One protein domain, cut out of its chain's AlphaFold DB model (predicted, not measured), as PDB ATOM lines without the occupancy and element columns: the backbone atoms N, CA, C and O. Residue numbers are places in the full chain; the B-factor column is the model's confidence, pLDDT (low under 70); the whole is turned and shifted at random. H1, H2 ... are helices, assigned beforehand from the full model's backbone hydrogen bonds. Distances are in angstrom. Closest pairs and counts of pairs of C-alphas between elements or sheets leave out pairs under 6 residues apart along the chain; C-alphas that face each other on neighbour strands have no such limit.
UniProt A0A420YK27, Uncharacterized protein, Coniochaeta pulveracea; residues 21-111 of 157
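This is residues 21 to 111 of the 157 residues of an uncharacterized protein of Coniochaeta pulveracea (UniProt A0A420YK27). This domain has little regular structure: a winding chain with two short helices and two far-reaching parts. Coiled residues 21 to 57 lead into a loop whose tip, residues 61 to 66 with most of H1, sticks out; the chain returns to H2, then residues 93 to 111 run away as a long arm. The printed part has 91 residues, two named helices, H1 then H2, and no named strand; its class is all helix, with 13 residues in named elements. It is loose, radius of gyration of the C-alphas 16.0 A, spanning 45 by 36 by 29 A.

H1, residues 64 to 68, and H2, residues 79 to 86, are apart, joined by a short link of 10 residues. In both, every O i to N i+4 pair is within hydrogen-bond range. Residues 87 to 88 pair with residues 91 to 92, antiparallel.

H1 begins at C-alpha 64 (22.057, -47.412, -11.685) and measures 6.6 A. H2 measures 10.6 A, ending at C-alpha 86 (33.556, -30.291, 1.924).

The two C-alphas farthest apart, of Leu 30 and Val 111, are 47.8 A apart. The printed part has no cut. Residues 21 to 23 have pLDDT under 70.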
ATOM      1  N   VAL A  21      41.080 -51.588   2.703       52.12
ATOM      2  CA  VAL A  21      40.979 -50.121   2.666       52.12
ATOM      3  C   VAL A  21      40.853 -49.669   4.116       52.12
ATOM      4  O   VAL A  21      39.935 -50.076   4.831       52.12
ATOM      5  N   GLN A  22      41.859 -48.945   4.597       51.16
ATOM      6  CA  GLN A  22      41.957 -48.570   5.996       51.16
ATOM      7  C   GLN A  22      41.041 -47.367   6.215       51.16
ATOM      8  O   GLN A  22      41.482 -46.221   6.192       51.16
ATOM      9  N   TYR A  23      39.742 -47.634   6.363       57.81
ATOM     10  CA  TYR A  23      38.770 -46.616   6.738       57.81
ATOM     11  C   TYR A  23      39.172 -46.010   8.081       57.81
ATOM     12  O   TYR A  23      39.500 -46.724   9.032       57.81
ATOM     13  N   LYS A  24      39.150 -44.678   8.159       71.50
ATOM     14  CA  LYS A  24      39.526 -43.941   9.370       71.50
ATOM     15  C   LYS A  24      38.532 -44.169  10.526       71.50
ATOM     16  O   LYS A  24      38.863 -43.909  11.679       71.50
ATOM     17  N   CYS A  25      37.348 -44.708  10.227       80.38
ATOM     18  CA  CYS A  25      36.346 -45.175  11.184       80.38
ATOM     19  C   CYS A  25      35.617 -46.420  10.683       80.38
ATOM     20  O   CYS A  25      35.502 -46.672   9.488       80.38
ATOM     21  N   ASP A  26      35.101 -47.175  11.646       86.38
ATOM     22  CA  ASP A  26      34.261 -48.346  11.433       86.38
ATOM     23  C   ASP A  26      32.783 -47.925  11.294       86.38
ATOM     24  O   ASP A  26      32.251 -47.326  12.235       86.38
ATOM     25  N   PRO A  27      32.099 -48.244  10.175       84.12
ATOM     26  CA  PRO A  27      30.665 -47.994  10.000       84.12
ATOM     27  C   PRO A  27      29.763 -48.645  11.056       84.12
ATOM     28  O   PRO A  27      28.635 -48.204  11.245       84.12
ATOM     29  N   GLN A  28      30.238 -49.689  11.742       84.62
ATOM     30  CA  GLN A  28      29.506 -50.366  12.819       84.62
ATOM     31  C   GLN A  28      29.746 -49.734  14.197       84.62
ATOM     32  O   GLN A  28      29.129 -50.126  15.188       84.62
ATOM     33  N   SER A  29      30.649 -48.757  14.289       87.69
ATOM     34  CA  SER A  29      30.948 -48.082  15.544       87.69
ATOM     35  C   SER A  29      29.819 -47.143  15.956       87.69
ATOM     36  O   SER A  29      29.310 -46.365  15.151       87.69
ATOM     37  N   LEU A  30      29.523 -47.106  17.258       84.44
ATOM     38  CA  LEU A  30      28.633 -46.104  17.857       84.44
ATOM     39  C   LEU A  30      29.107 -44.662  17.602       84.44
ATOM     40  O   LEU A  30      28.310 -43.730  17.659       84.44
ATOM     41  N   ASN A  31      30.395 -44.477  17.293       88.31
ATOM     42  CA  ASN A  31      30.984 -43.171  17.023       88.31
ATOM     43  C   ASN A  31      30.914 -42.750  15.546       88.31
ATOM     44  O   ASN A  31      31.372 -41.658  15.220       88.31
ATOM     45  N   PHE A  32      30.360 -43.576  14.651       92.25
ATOM     46  CA  PHE A  32      30.361 -43.311  13.207       92.25
ATOM     47  C   PHE A  32      29.700 -41.970  12.839       92.25
ATOM     48  O   PHE A  32      30.202 -41.244  11.987       92.25
ATOM     49  N   CYS A  33      28.622 -41.607  13.536       94.44
ATOM     50  CA  CYS A  33      27.848 -40.388  13.285       94.44
ATOM     51  C   CYS A  33      28.186 -39.223  14.230       94.44
ATOM     52  O   CYS A  33      27.493 -38.206  14.248       94.44
ATOM     53  N   VAL A  34      29.226 -39.347  15.057       93.50
ATOM     54  CA  VAL A  34      29.589 -38.277  15.993       93.50
ATOM     55  C   VAL A  34      30.060 -37.049  15.210       93.50
ATOM     56  O   VAL A  34      30.997 -37.122  14.415       93.50
ATOM     57  N   GLY A  35      29.406 -35.911  15.456       91.56
ATOM     58  CA  GLY A  35      29.702 -34.629  14.812       91.56
ATOM     59  C   GLY A  35      28.878 -34.320  13.554       91.56
ATOM     60  O   GLY A  35      29.115 -33.283  12.941       91.56
ATOM     61  N   THR A  36      27.925 -35.176  13.169       95.19
ATOM     62  CA  THR A  36      26.950 -34.885  12.099       95.19
ATOM     63  C   THR A  36      25.668 -34.260  12.664       95.19
ATOM     64  O   THR A  36      25.418 -34.306  13.871       95.19
ATOM     65  N   GLU A  37      24.822 -33.684  11.805       94.38
ATOM     66  CA  GLU A  37      23.520 -33.129  12.211       94.38
ATOM     67  C   GLU A  37      22.454 -34.229  12.183       94.38
ATOM     68  O   GLU A  37      21.700 -34.368  11.224       94.38
ATOM     69  N   ILE A  38      22.416 -35.048  13.236       94.38
ATOM     70  CA  ILE A  38      21.490 -36.184  13.318       94.38
ATOM     71  C   ILE A  38      20.041 -35.689  13.407       94.38
ATOM     72  O   ILE A  38      19.643 -35.076  14.400       94.38
ATOM     73  N   ASN A  39      19.225 -36.035  12.409       94.00
ATOM     74  CA  ASN A  39      17.779 -35.845  12.432       94.00
ATOM     75  C   ASN A  39      17.053 -37.201  12.499       94.00
ATOM     76  O   ASN A  39      17.041 -37.979  11.544       94.00
ATOM     77  N   ALA A  40      16.402 -37.462  13.637       93.44
ATOM     78  CA  ALA A  40      15.712 -38.723  13.906       93.44
ATOM     79  C   ALA A  40      14.588 -39.040  12.900       93.44
ATOM     80  O   ALA A  40      14.350 -40.211  12.609       93.44
ATOM     81  N   SER A  41      13.931 -38.025  12.331       93.69
ATOM     82  CA  SER A  41      12.827 -38.208  11.378       93.69
ATOM     83  C   SER A  41      13.273 -38.795  10.037       93.69
ATOM     84  O   SER A  41      12.449 -39.338   9.307       93.69
ATOM     85  N   VAL A  42      14.563 -38.694   9.706       92.69
ATOM     86  CA  VAL A  42      15.133 -39.144   8.423       92.69
ATOM     87  C   VAL A  42      16.299 -40.122   8.609       92.69
ATOM     88  O   VAL A  42      17.051 -40.382   7.671       92.69
ATOM     89  N   LEU A  43      16.431 -40.709   9.803       91.94
ATOM     90  CA  LEU A  43      17.507 -41.645  10.156       91.94
ATOM     91  C   LEU A  43      17.545 -42.891   9.256       91.94
ATOM     92  O   LEU A  43      18.609 -43.448   9.011       91.94
ATOM     93  N   TYR A  44      16.386 -43.319   8.755       92.38
ATOM     94  CA  TYR A  44      16.267 -44.457   7.837       92.38
ATOM     95  C   TYR A  44      16.338 -44.056   6.357       92.38
ATOM     96  O   TYR A  44      16.308 -44.925   5.487       92.38
ATOM     97  N   THR A  45      16.427 -42.757   6.076       93.81
ATOM     98  CA  THR A  45      16.500 -42.211   4.718       93.81
ATOM     99  C   THR A  45      17.937 -41.868   4.360       93.81
ATOM    100  O   THR A  45      18.399 -42.261   3.292       93.81
ATOM    101  N   TYR A  46      18.651 -41.189   5.260       96.06
ATOM    102  CA  TYR A  46      19.996 -40.674   5.017       96.06
ATOM    103  C   TYR A  46      21.018 -41.268   5.977       96.06
ATOM    104  O   TYR A  46      20.696 -41.593   7.123       96.06
ATOM    105  N   VAL A  47      22.272 -41.361   5.536       95.81
ATOM    106  CA  VAL A  47      23.375 -41.770   6.412       95.81
ATOM    107  C   VAL A  47      23.438 -40.822   7.616       95.81
ATOM    108  O   VAL A  47      23.380 -39.604   7.467       95.81
ATOM    109  N   CYS A  48      23.497 -41.383   8.827       95.94
ATOM    110  CA  CYS A  48      23.463 -40.636  10.091       95.94
ATOM    111  C   CYS A  48      22.244 -39.712  10.290       95.94
ATOM    112  O   CYS A  48      22.271 -38.848  11.165       95.94
ATOM    113  N   GLY A  49      21.172 -39.876   9.505       95.62
ATOM    114  CA  GLY A  49      20.033 -38.959   9.515       95.62
ATOM    115  C   GLY A  49      20.389 -37.536   9.073       95.62
ATOM    116  O   GLY A  49      19.687 -36.603   9.449       95.62
ATOM    117  N   ASP A  50      21.468 -37.358   8.308       96.50
ATOM    118  CA  ASP A  50      21.933 -36.067   7.798       96.50
ATOM    119  C   ASP A  50      21.874 -36.091   6.266       96.50
ATOM    120  O   ASP A  50      22.657 -36.781   5.613       96.50
ATOM    121  N   ALA A  51      20.943 -35.336   5.678       95.25
ATOM    122  CA  ALA A  51      20.680 -35.350   4.236       95.25
ATOM    123  C   ALA A  51      21.904 -34.986   3.384       95.25
ATOM    124  O   ALA A  51      22.012 -35.384   2.228       95.25
ATOM    125  N   ARG A  52      22.880 -34.263   3.948       96.94
ATOM    126  CA  ARG A  52      24.115 -33.948   3.223       96.94
ATOM    127  C   ARG A  52      24.872 -35.227   2.873       96.94
ATOM    128  O   ARG A  52      25.467 -35.289   1.804       96.94
ATOM    129  N   LEU A  53      24.822 -36.246   3.726       97.44
ATOM    130  CA  LEU A  53      25.552 -37.504   3.567       97.44
ATOM    131  C   LEU A  53      24.899 -38.488   2.584       97.44
ATOM    132  O   LEU A  53      25.443 -39.570   2.379       97.44
ATOM    133  N   GLY A  54      23.794 -38.106   1.938       96.44
ATOM    134  CA  GLY A  54      23.142 -38.915   0.913       96.44
ATOM    135  C   GLY A  54      22.316 -40.077   1.472       96.44
ATOM    136  O   GLY A  54      22.215 -40.259   2.695       96.44
ATOM    137  N   PRO A  55      21.685 -40.864   0.584       95.75
ATOM    138  CA  PRO A  55      20.744 -41.900   0.976       95.75
ATOM    139  C   PRO A  55      21.452 -43.072   1.660       95.75
ATOM    140  O   PRO A  55      22.573 -43.442   1.317       95.75
ATOM    141  N   LEU A  56      20.757 -43.720   2.597       93.56
ATOM    142  CA  LEU A  56      21.268 -44.903   3.295       93.56
ATOM    143  C   LEU A  56      21.451 -46.108   2.354       93.56
ATOM    144  O   LEU A  56      22.289 -46.973   2.599       93.56
ATOM    145  N   GLN A  57      20.644 -46.183   1.293       92.31
ATOM    146  CA  GLN A  57      20.671 -47.264   0.310       92.31
ATOM    147  C   GLN A  57      20.982 -46.702  -1.073       92.31
ATOM    148  O   GLN A  57      20.239 -45.867  -1.590       92.31
ATOM    149  N   LEU A  58      22.047 -47.216  -1.684       92.69
ATOM    150  CA  LEU A  58      22.359 -46.961  -3.085       92.69
ATOM    151  C   LEU A  58      21.478 -47.823  -4.011       92.69
ATOM    152  O   LEU A  58      20.942 -48.850  -3.577       92.69
ATOM    153  N   PRO A  59      21.298 -47.421  -5.282       91.19
ATOM    154  CA  PRO A  59      20.577 -48.222  -6.263       91.19
ATOM    155  C   PRO A  59      21.190 -49.617  -6.443       91.19
ATOM    156  O   PRO A  59      22.401 -49.775  -6.520       91.19
ATOM    157  N   THR A  60      20.340 -50.637  -6.549       91.31
ATOM    158  CA  THR A  60      20.744 -52.054  -6.691       91.31
ATOM    159  C   THR A  60      20.220 -52.706  -7.969       91.31
ATOM    160  O   THR A  60      20.333 -53.914  -8.149       91.31
ATOM    161  N   LYS A  61      19.602 -51.912  -8.849       92.81
ATOM    162  CA  LYS A  61      19.041 -52.365 -10.121       92.81
ATOM    163  C   LYS A  61      19.705 -51.634 -11.278       92.81
ATOM    164  O   LYS A  61      19.980 -50.436 -11.175       92.81
ATOM    165  N   LEU A  62      19.840 -52.342 -12.397       92.06
ATOM    166  CA  LEU A  62      20.294 -51.764 -13.656       92.06
ATOM    167  C   LEU A  62      19.381 -50.608 -14.105       92.06
ATOM    168  O   LEU A  62      18.159 -50.694 -13.942       92.06
ATOM    169  N   PRO A  63      19.952 -49.546 -14.703       90.44
ATOM    170  CA  PRO A  63      21.390 -49.355 -14.950       90.44
ATOM    171  C   PRO A  63      22.159 -48.738 -13.763       90.44
ATOM    172  O   PRO A  63      23.380 -48.632 -13.815       90.44
ATOM    173  N   LEU A  64      21.470 -48.279 -12.714       92.19
ATOM    174  CA  LEU A  64      22.057 -47.412 -11.685       92.19
ATOM    175  C   LEU A  64      22.992 -48.131 -10.701       92.19
ATOM    176  O   LEU A  64      23.867 -47.483 -10.127       92.19
ATOM    177  N   ASP A  65      22.832 -49.440 -10.510       93.19
ATOM    178  CA  ASP A  65      23.756 -50.247  -9.703       93.19
ATOM    179  C   ASP A  65      25.189 -50.150 -10.233       93.19
ATOM    180  O   ASP A  65      26.097 -49.820  -9.479       93.19
ATOM    181  N   THR A  66      25.382 -50.306 -11.544       94.44
ATOM    182  CA  THR A  66      26.702 -50.215 -12.189       94.44
ATOM    183  C   THR A  66      27.313 -48.818 -12.123       94.44
ATOM    184  O   THR A  66      28.526 -48.671 -12.173       94.44
ATOM    185  N   ILE A  67      26.496 -47.772 -11.979       95.94
ATOM    186  CA  ILE A  67      26.991 -46.396 -11.853       95.94
ATOM    187  C   ILE A  67      27.557 -46.143 -10.445       95.94
ATOM    188  O   ILE A  67      28.394 -45.255 -10.271       95.94
ATOM    189  N   THR A  68      27.112 -46.904  -9.440       95.38
ATOM    190  CA  THR A  68      27.465 -46.710  -8.023       95.38
ATOM    191  C   THR A  68      28.209 -47.897  -7.400       95.38
ATOM    192  O   THR A  68      28.455 -47.893  -6.198       95.38
ATOM    193  N   ASP A  69      28.617 -48.883  -8.200       91.94
ATOM    194  CA  ASP A  69      29.173 -50.165  -7.745       91.94
ATOM    195  C   ASP A  69      30.477 -50.042  -6.937       91.94
ATOM    196  O   ASP A  69      30.661 -50.740  -5.940       91.94
ATOM    197  N   ILE A  70      31.362 -49.129  -7.338       89.19
ATOM    198  CA  ILE A  70      32.654 -48.849  -6.695       89.19
ATOM    199  C   ILE A  70      32.683 -47.486  -5.991       89.19
ATOM    200  O   ILE A  70      33.753 -46.961  -5.674       89.19
ATOM    201  N   TYR A  71      31.518 -46.874  -5.771       93.88
ATOM    202  CA  TYR A  71      31.422 -45.570  -5.128       93.88
ATOM    203  C   TYR A  71      31.648 -45.681  -3.612       93.88
ATOM    204  O   TYR A  71      30.854 -46.287  -2.898       93.88
ATOM    205  N   ASP A  72      32.716 -45.049  -3.118       93.69
ATOM    206  CA  ASP A  72      32.915 -44.759  -1.695       93.69
ATOM    207  C   ASP A  72      32.418 -43.329  -1.402       93.69
ATOM    208  O   ASP A  72      33.080 -42.369  -1.817       93.69
ATOM    209  N   PRO A  73      31.286 -43.153  -0.688       93.44
ATOM    210  CA  PRO A  73      30.701 -41.835  -0.450       93.44
ATOM    211  C   PRO A  73      31.599 -40.858   0.301       93.44
ATOM    212  O   PRO A  73      31.461 -39.648   0.122       93.44
ATOM    213  N   PHE A  74      32.513 -41.368   1.133       94.69
ATOM    214  CA  PHE A  74      33.343 -40.542   2.010       94.69
ATOM    215  C   PHE A  74      34.834 -40.637   1.682       94.69
ATOM    216  O   PHE A  74      35.641 -39.966   2.329       94.69
ATOM    217  N   GLY A  75      35.213 -41.436   0.679       91.06
ATOM    218  CA  GLY A  75      36.598 -41.584   0.229       91.06
ATOM    219  C   GLY A  75      37.545 -41.982   1.364       91.06
ATOM    220  O   GLY A  75      38.626 -41.409   1.498       91.06
ATOM    221  N   GLY A  76      37.110 -42.898   2.235       90.25
ATOM    222  CA  GLY A  76      37.854 -43.335   3.420       90.25
ATOM    223  C   GLY A  76      37.764 -42.427   4.659       90.25
ATOM    224  O   GLY A  76      38.291 -42.799   5.715       90.25
ATOM    225  N   LEU A  77      37.109 -41.263   4.570       93.38
ATOM    226  CA  LEU A  77      36.859 -40.373   5.709       93.38
ATOM    227  C   LEU A  77      35.647 -40.817   6.535       93.38
ATOM    228  O   LEU A  77      34.788 -41.572   6.084       93.38
ATOM    229  N   CYS A  78      35.565 -40.288   7.752       94.31
ATOM    230  CA  CYS A  78      34.357 -40.378   8.565       94.31
ATOM    231  C   CYS A  78      33.327 -39.336   8.140       94.31
ATOM    232  O   CYS A  78      33.725 -38.279   7.655       94.31
ATOM    233  N   PRO A  79      32.026 -39.575   8.373       96.44
ATOM    234  CA  PRO A  79      30.971 -38.635   8.002       96.44
ATOM    235  C   PRO A  79      31.220 -37.187   8.445       96.44
ATOM    236  O   PRO A  79      31.109 -36.260   7.644       96.44
ATOM    237  N   SER A  80      31.618 -36.976   9.702       95.50
ATOM    238  CA  SER A  80      31.910 -35.638  10.228       95.50
ATOM    239  C   SER A  80      33.175 -35.019   9.623       95.50
ATOM    240  O   SER A  80      33.146 -33.851   9.243       95.50
ATOM    241  N   ASP A  81      34.249 -35.799   9.453       95.94
ATOM    242  CA  ASP A  81      35.482 -35.372   8.766       95.94
ATOM    243  C   ASP A  81      35.201 -34.973   7.303       95.94
ATOM    244  O   ASP A  81      35.715 -33.967   6.811       95.94
ATOM    245  N   PHE A  82      34.357 -35.739   6.610       96.94
ATOM    246  CA  PHE A  82      33.935 -35.463   5.240       96.94
ATOM    247  C   PHE A  82      33.153 -34.146   5.153       96.94
ATOM    248  O   PHE A  82      33.476 -33.282   4.335       96.94
ATOM    249  N   LEU A  83      32.160 -33.948   6.026       97.56
ATOM    250  CA  LEU A  83      31.394 -32.699   6.062       97.56
ATOM    251  C   LEU A  83      32.279 -31.505   6.428       97.56
ATOM    252  O   LEU A  83      32.128 -30.439   5.829       97.56
ATOM    253  N   LEU A  84      33.225 -31.674   7.353       96.50
ATOM    254  CA  LEU A  84      34.184 -30.634   7.722       96.50
ATOM    255  C   LEU A  84      35.058 -30.213   6.531       96.50
ATOM    256  O   LEU A  84      35.325 -29.025   6.356       96.50
ATOM    257  N   ALA A  85      35.485 -31.170   5.706       96.62
ATOM    258  CA  ALA A  85      36.303 -30.898   4.530       96.62
ATOM    259  C   ALA A  85      35.512 -30.194   3.412       96.62
ATOM    260  O   ALA A  85      36.014 -29.251   2.794       96.62
ATOM    261  N   TRP A  86      34.276 -30.632   3.158       97.69
ATOM    262  CA  TRP A  86      33.556 -30.291   1.924       97.69
ATOM    263  C   TRP A  86      32.367 -29.351   2.102       97.69
ATOM    264  O   TRP A  86      31.776 -28.920   1.110       97.69
ATOM    265  N   THR A  87      32.019 -28.974   3.332       98.00
ATOM    266  CA  THR A  87      30.914 -28.045   3.597       98.00
ATOM    267  C   THR A  87      31.371 -26.759   4.279       98.00
ATOM    268  O   THR A  87      32.458 -26.649   4.843       98.00
ATOM    269  N   ARG A  88      30.538 -25.723   4.184       96.44
ATOM    270  CA  ARG A  88      30.650 -24.471   4.934       96.44
ATOM    271  C   ARG A  88      29.259 -23.893   5.122       96.44
ATOM    272  O   ARG A  88      28.489 -23.817   4.168       96.44
ATOM    273  N   ASN A  89      28.945 -23.469   6.345       94.44
ATOM    274  CA  ASN A  89      27.628 -22.935   6.710       94.44
ATOM    275  C   ASN A  89      26.482 -23.889   6.309       94.44
ATOM    276  O   ASN A  89      25.484 -23.468   5.728       94.44
ATOM    277  N   GLY A  90      26.679 -25.191   6.546       91.81
ATOM    278  CA  GLY A  90      25.695 -26.236   6.259       91.81
ATOM    279  C   GLY A  90      25.491 -26.570   4.778       91.81
ATOM    280  O   GLY A  90      24.583 -27.329   4.457       91.81
ATOM    281  N   ARG A  91      26.308 -26.029   3.865       95.12
ATOM    282  CA  ARG A  91      26.198 -26.265   2.416       95.12
ATOM    283  C   ARG A  91      27.505 -26.773   1.832       95.12
ATOM    284  O   ARG A  91      28.574 -26.377   2.289       95.12
ATOM    285  N   TYR A  92      27.416 -27.594   0.792       97.94
ATOM    286  CA  TYR A  92      28.585 -28.017   0.028       97.94
ATOM    287  C   TYR A  92      29.318 -26.829  -0.595       97.94
ATOM    288  O   TYR A  92      28.706 -25.901  -1.128       97.94
ATOM    289  N   ARG A  93      30.648 -26.871  -0.516       97.50
ATOM    290  CA  ARG A  93      31.545 -25.951  -1.208       97.50
ATOM    291  C   ARG A  93      31.902 -26.552  -2.559       97.50
ATOM    292  O   ARG A  93      32.658 -27.515  -2.618       97.50
ATOM    293  N   TYR A  94      31.382 -25.964  -3.625       96.69
ATOM    294  CA  TYR A  94      31.708 -26.389  -4.980       96.69
ATOM    295  C   TYR A  94      33.074 -25.845  -5.429       96.69
ATOM    296  O   TYR A  94      33.506 -24.794  -4.935       96.69
ATOM    297  N   PRO A  95      33.773 -26.564  -6.325       96.56
ATOM    298  CA  PRO A  95      35.028 -26.101  -6.906       96.56
ATOM    299  C   PRO A  95      34.843 -24.790  -7.695       96.56
ATOM    300  O   PRO A  95      33.739 -24.497  -8.158       96.56
ATOM    301  N   PRO A  96      35.912 -23.987  -7.857       96.19
ATOM    302  CA  PRO A  96      35.896 -22.836  -8.758       96.19
ATOM    303  C   PRO A  96      35.770 -23.285 -10.224       96.19
ATOM    304  O   PRO A  96      35.845 -24.477 -10.521       96.19
ATOM    305  N   ASN A  97      35.628 -22.320 -11.139       97.19
ATOM    306  CA  ASN A  97      35.591 -22.549 -12.590       97.19
ATOM    307  C   ASN A  97      34.579 -23.629 -13.008       97.19
ATOM    308  O   ASN A  97      34.903 -24.498 -13.814       97.19
ATOM    309  N   ASP A  98      33.392 -23.626 -12.398       97.00
ATOM    310  CA  ASP A  98      32.325 -24.595 -12.677       97.00
ATOM    311  C   ASP A  98      32.749 -26.072 -12.526       97.00
ATOM    312  O   ASP A  98      32.107 -26.976 -13.052       97.00
ATOM    313  N   GLY A  99      33.829 -26.340 -11.783       97.19
ATOM    314  CA  GLY A  99      34.361 -27.687 -11.587       97.19
ATOM    315  C   GLY A  99      35.111 -28.273 -12.780       97.19
ATOM    316  O   GLY A  99      35.466 -29.451 -12.733       97.19
ATOM    317  N   PHE A 100      35.402 -27.484 -13.817       98.06
ATOM    318  CA  PHE A 100      36.333 -27.910 -14.856       98.06
ATOM    319  C   PHE A 100      37.726 -28.147 -14.260       98.06
ATOM    320  O   PHE A 100      38.177 -27.429 -13.366       98.06
ATOM    321  N   ALA A 101      38.422 -29.168 -14.763       97.31
ATOM    322  CA  ALA A 101      39.811 -29.408 -14.393       97.31
ATOM    323  C   ALA A 101      40.672 -28.219 -14.834       97.31
ATOM    324  O   ALA A 101      40.509 -27.724 -15.947       97.31
ATOM    325  N   ASN A 102      41.594 -27.781 -13.980       97.56
ATOM    326  CA  ASN A 102      42.481 -26.669 -14.301       97.56
ATOM    327  C   ASN A 102      43.806 -27.164 -14.896       97.56
ATOM    328  O   ASN A 102      44.332 -28.202 -14.489       97.56
ATOM    329  N   ASP A 103      44.366 -26.391 -15.825       97.38
ATOM    330  CA  ASP A 103      45.736 -26.560 -16.305       97.38
ATOM    331  C   ASP A 103      46.774 -26.155 -15.233       97.38
ATOM    332  O   ASP A 103      46.440 -25.721 -14.127       97.38
ATOM    333  N   THR A 104      48.067 -26.269 -15.554       97.38
ATOM    334  CA  THR A 104      49.155 -25.883 -14.635       97.38
ATOM    335  C   THR A 104      49.195 -24.385 -14.314       97.38
ATOM    336  O   THR A 104      49.880 -23.986 -13.376       97.38
ATOM    337  N   GLY A 105      48.499 -23.552 -15.093       96.75
ATOM    338  CA  GLY A 105      48.342 -22.116 -14.867       96.75
ATOM    339  C   GLY A 105      47.089 -21.748 -14.066       96.75
ATOM    340  O   GLY A 105      46.926 -20.581 -13.721       96.75
ATOM    341  N   GLY A 106      46.221 -22.713 -13.745       96.06
ATOM    342  CA  GLY A 106      44.970 -22.487 -13.022       96.06
ATOM    343  C   GLY A 106      43.765 -22.141 -13.907       96.06
ATOM    344  O   GLY A 106      42.711 -21.808 -13.364       96.06
ATOM    345  N   ASN A 107      43.887 -22.228 -15.236       97.62
ATOM    346  CA  ASN A 107      42.779 -21.962 -16.160       97.62
ATOM    347  C   ASN A 107      41.947 -23.229 -16.389       97.62
ATOM    348  O   ASN A 107      42.529 -24.313 -16.474       97.62
ATOM    349  N   PRO A 108      40.614 -23.126 -16.541       98.06
ATOM    350  CA  PRO A 108      39.785 -24.289 -16.831       98.06
ATOM    351  C   PRO A 108      40.097 -24.882 -18.209       98.06
ATOM    352  O   PRO A 108      40.177 -24.170 -19.210       98.06
ATOM    353  N   ILE A 109      40.204 -26.206 -18.263       97.81
ATOM    354  CA  ILE A 109      40.329 -26.990 -19.490       97.81
ATOM    355  C   ILE A 109      38.913 -27.295 -19.988       97.81
ATOM    356  O   ILE A 109      38.271 -28.247 -19.546       97.81
ATOM    357  N   VAL A 110      38.419 -26.460 -20.898       96.94
ATOM    358  CA  VAL A 110      37.066 -26.553 -21.465       96.94
ATOM    359  C   VAL A 110      37.093 -26.250 -22.963       96.94
ATOM    360  O   VAL A 110      37.925 -25.479 -23.437       96.94
ATOM    361  N   VAL A 111      36.186 -26.872 -23.717       96.56
ATOM    362  CA  VAL A 111      36.009 -26.650 -25.155       96.56
ATOM    363  C   VAL A 111      34.523 -26.606 -25.492       96.56
ATOM    364  O   VAL A 111      33.722 -27.317 -24.882       96.56
TER     365      VAL A 111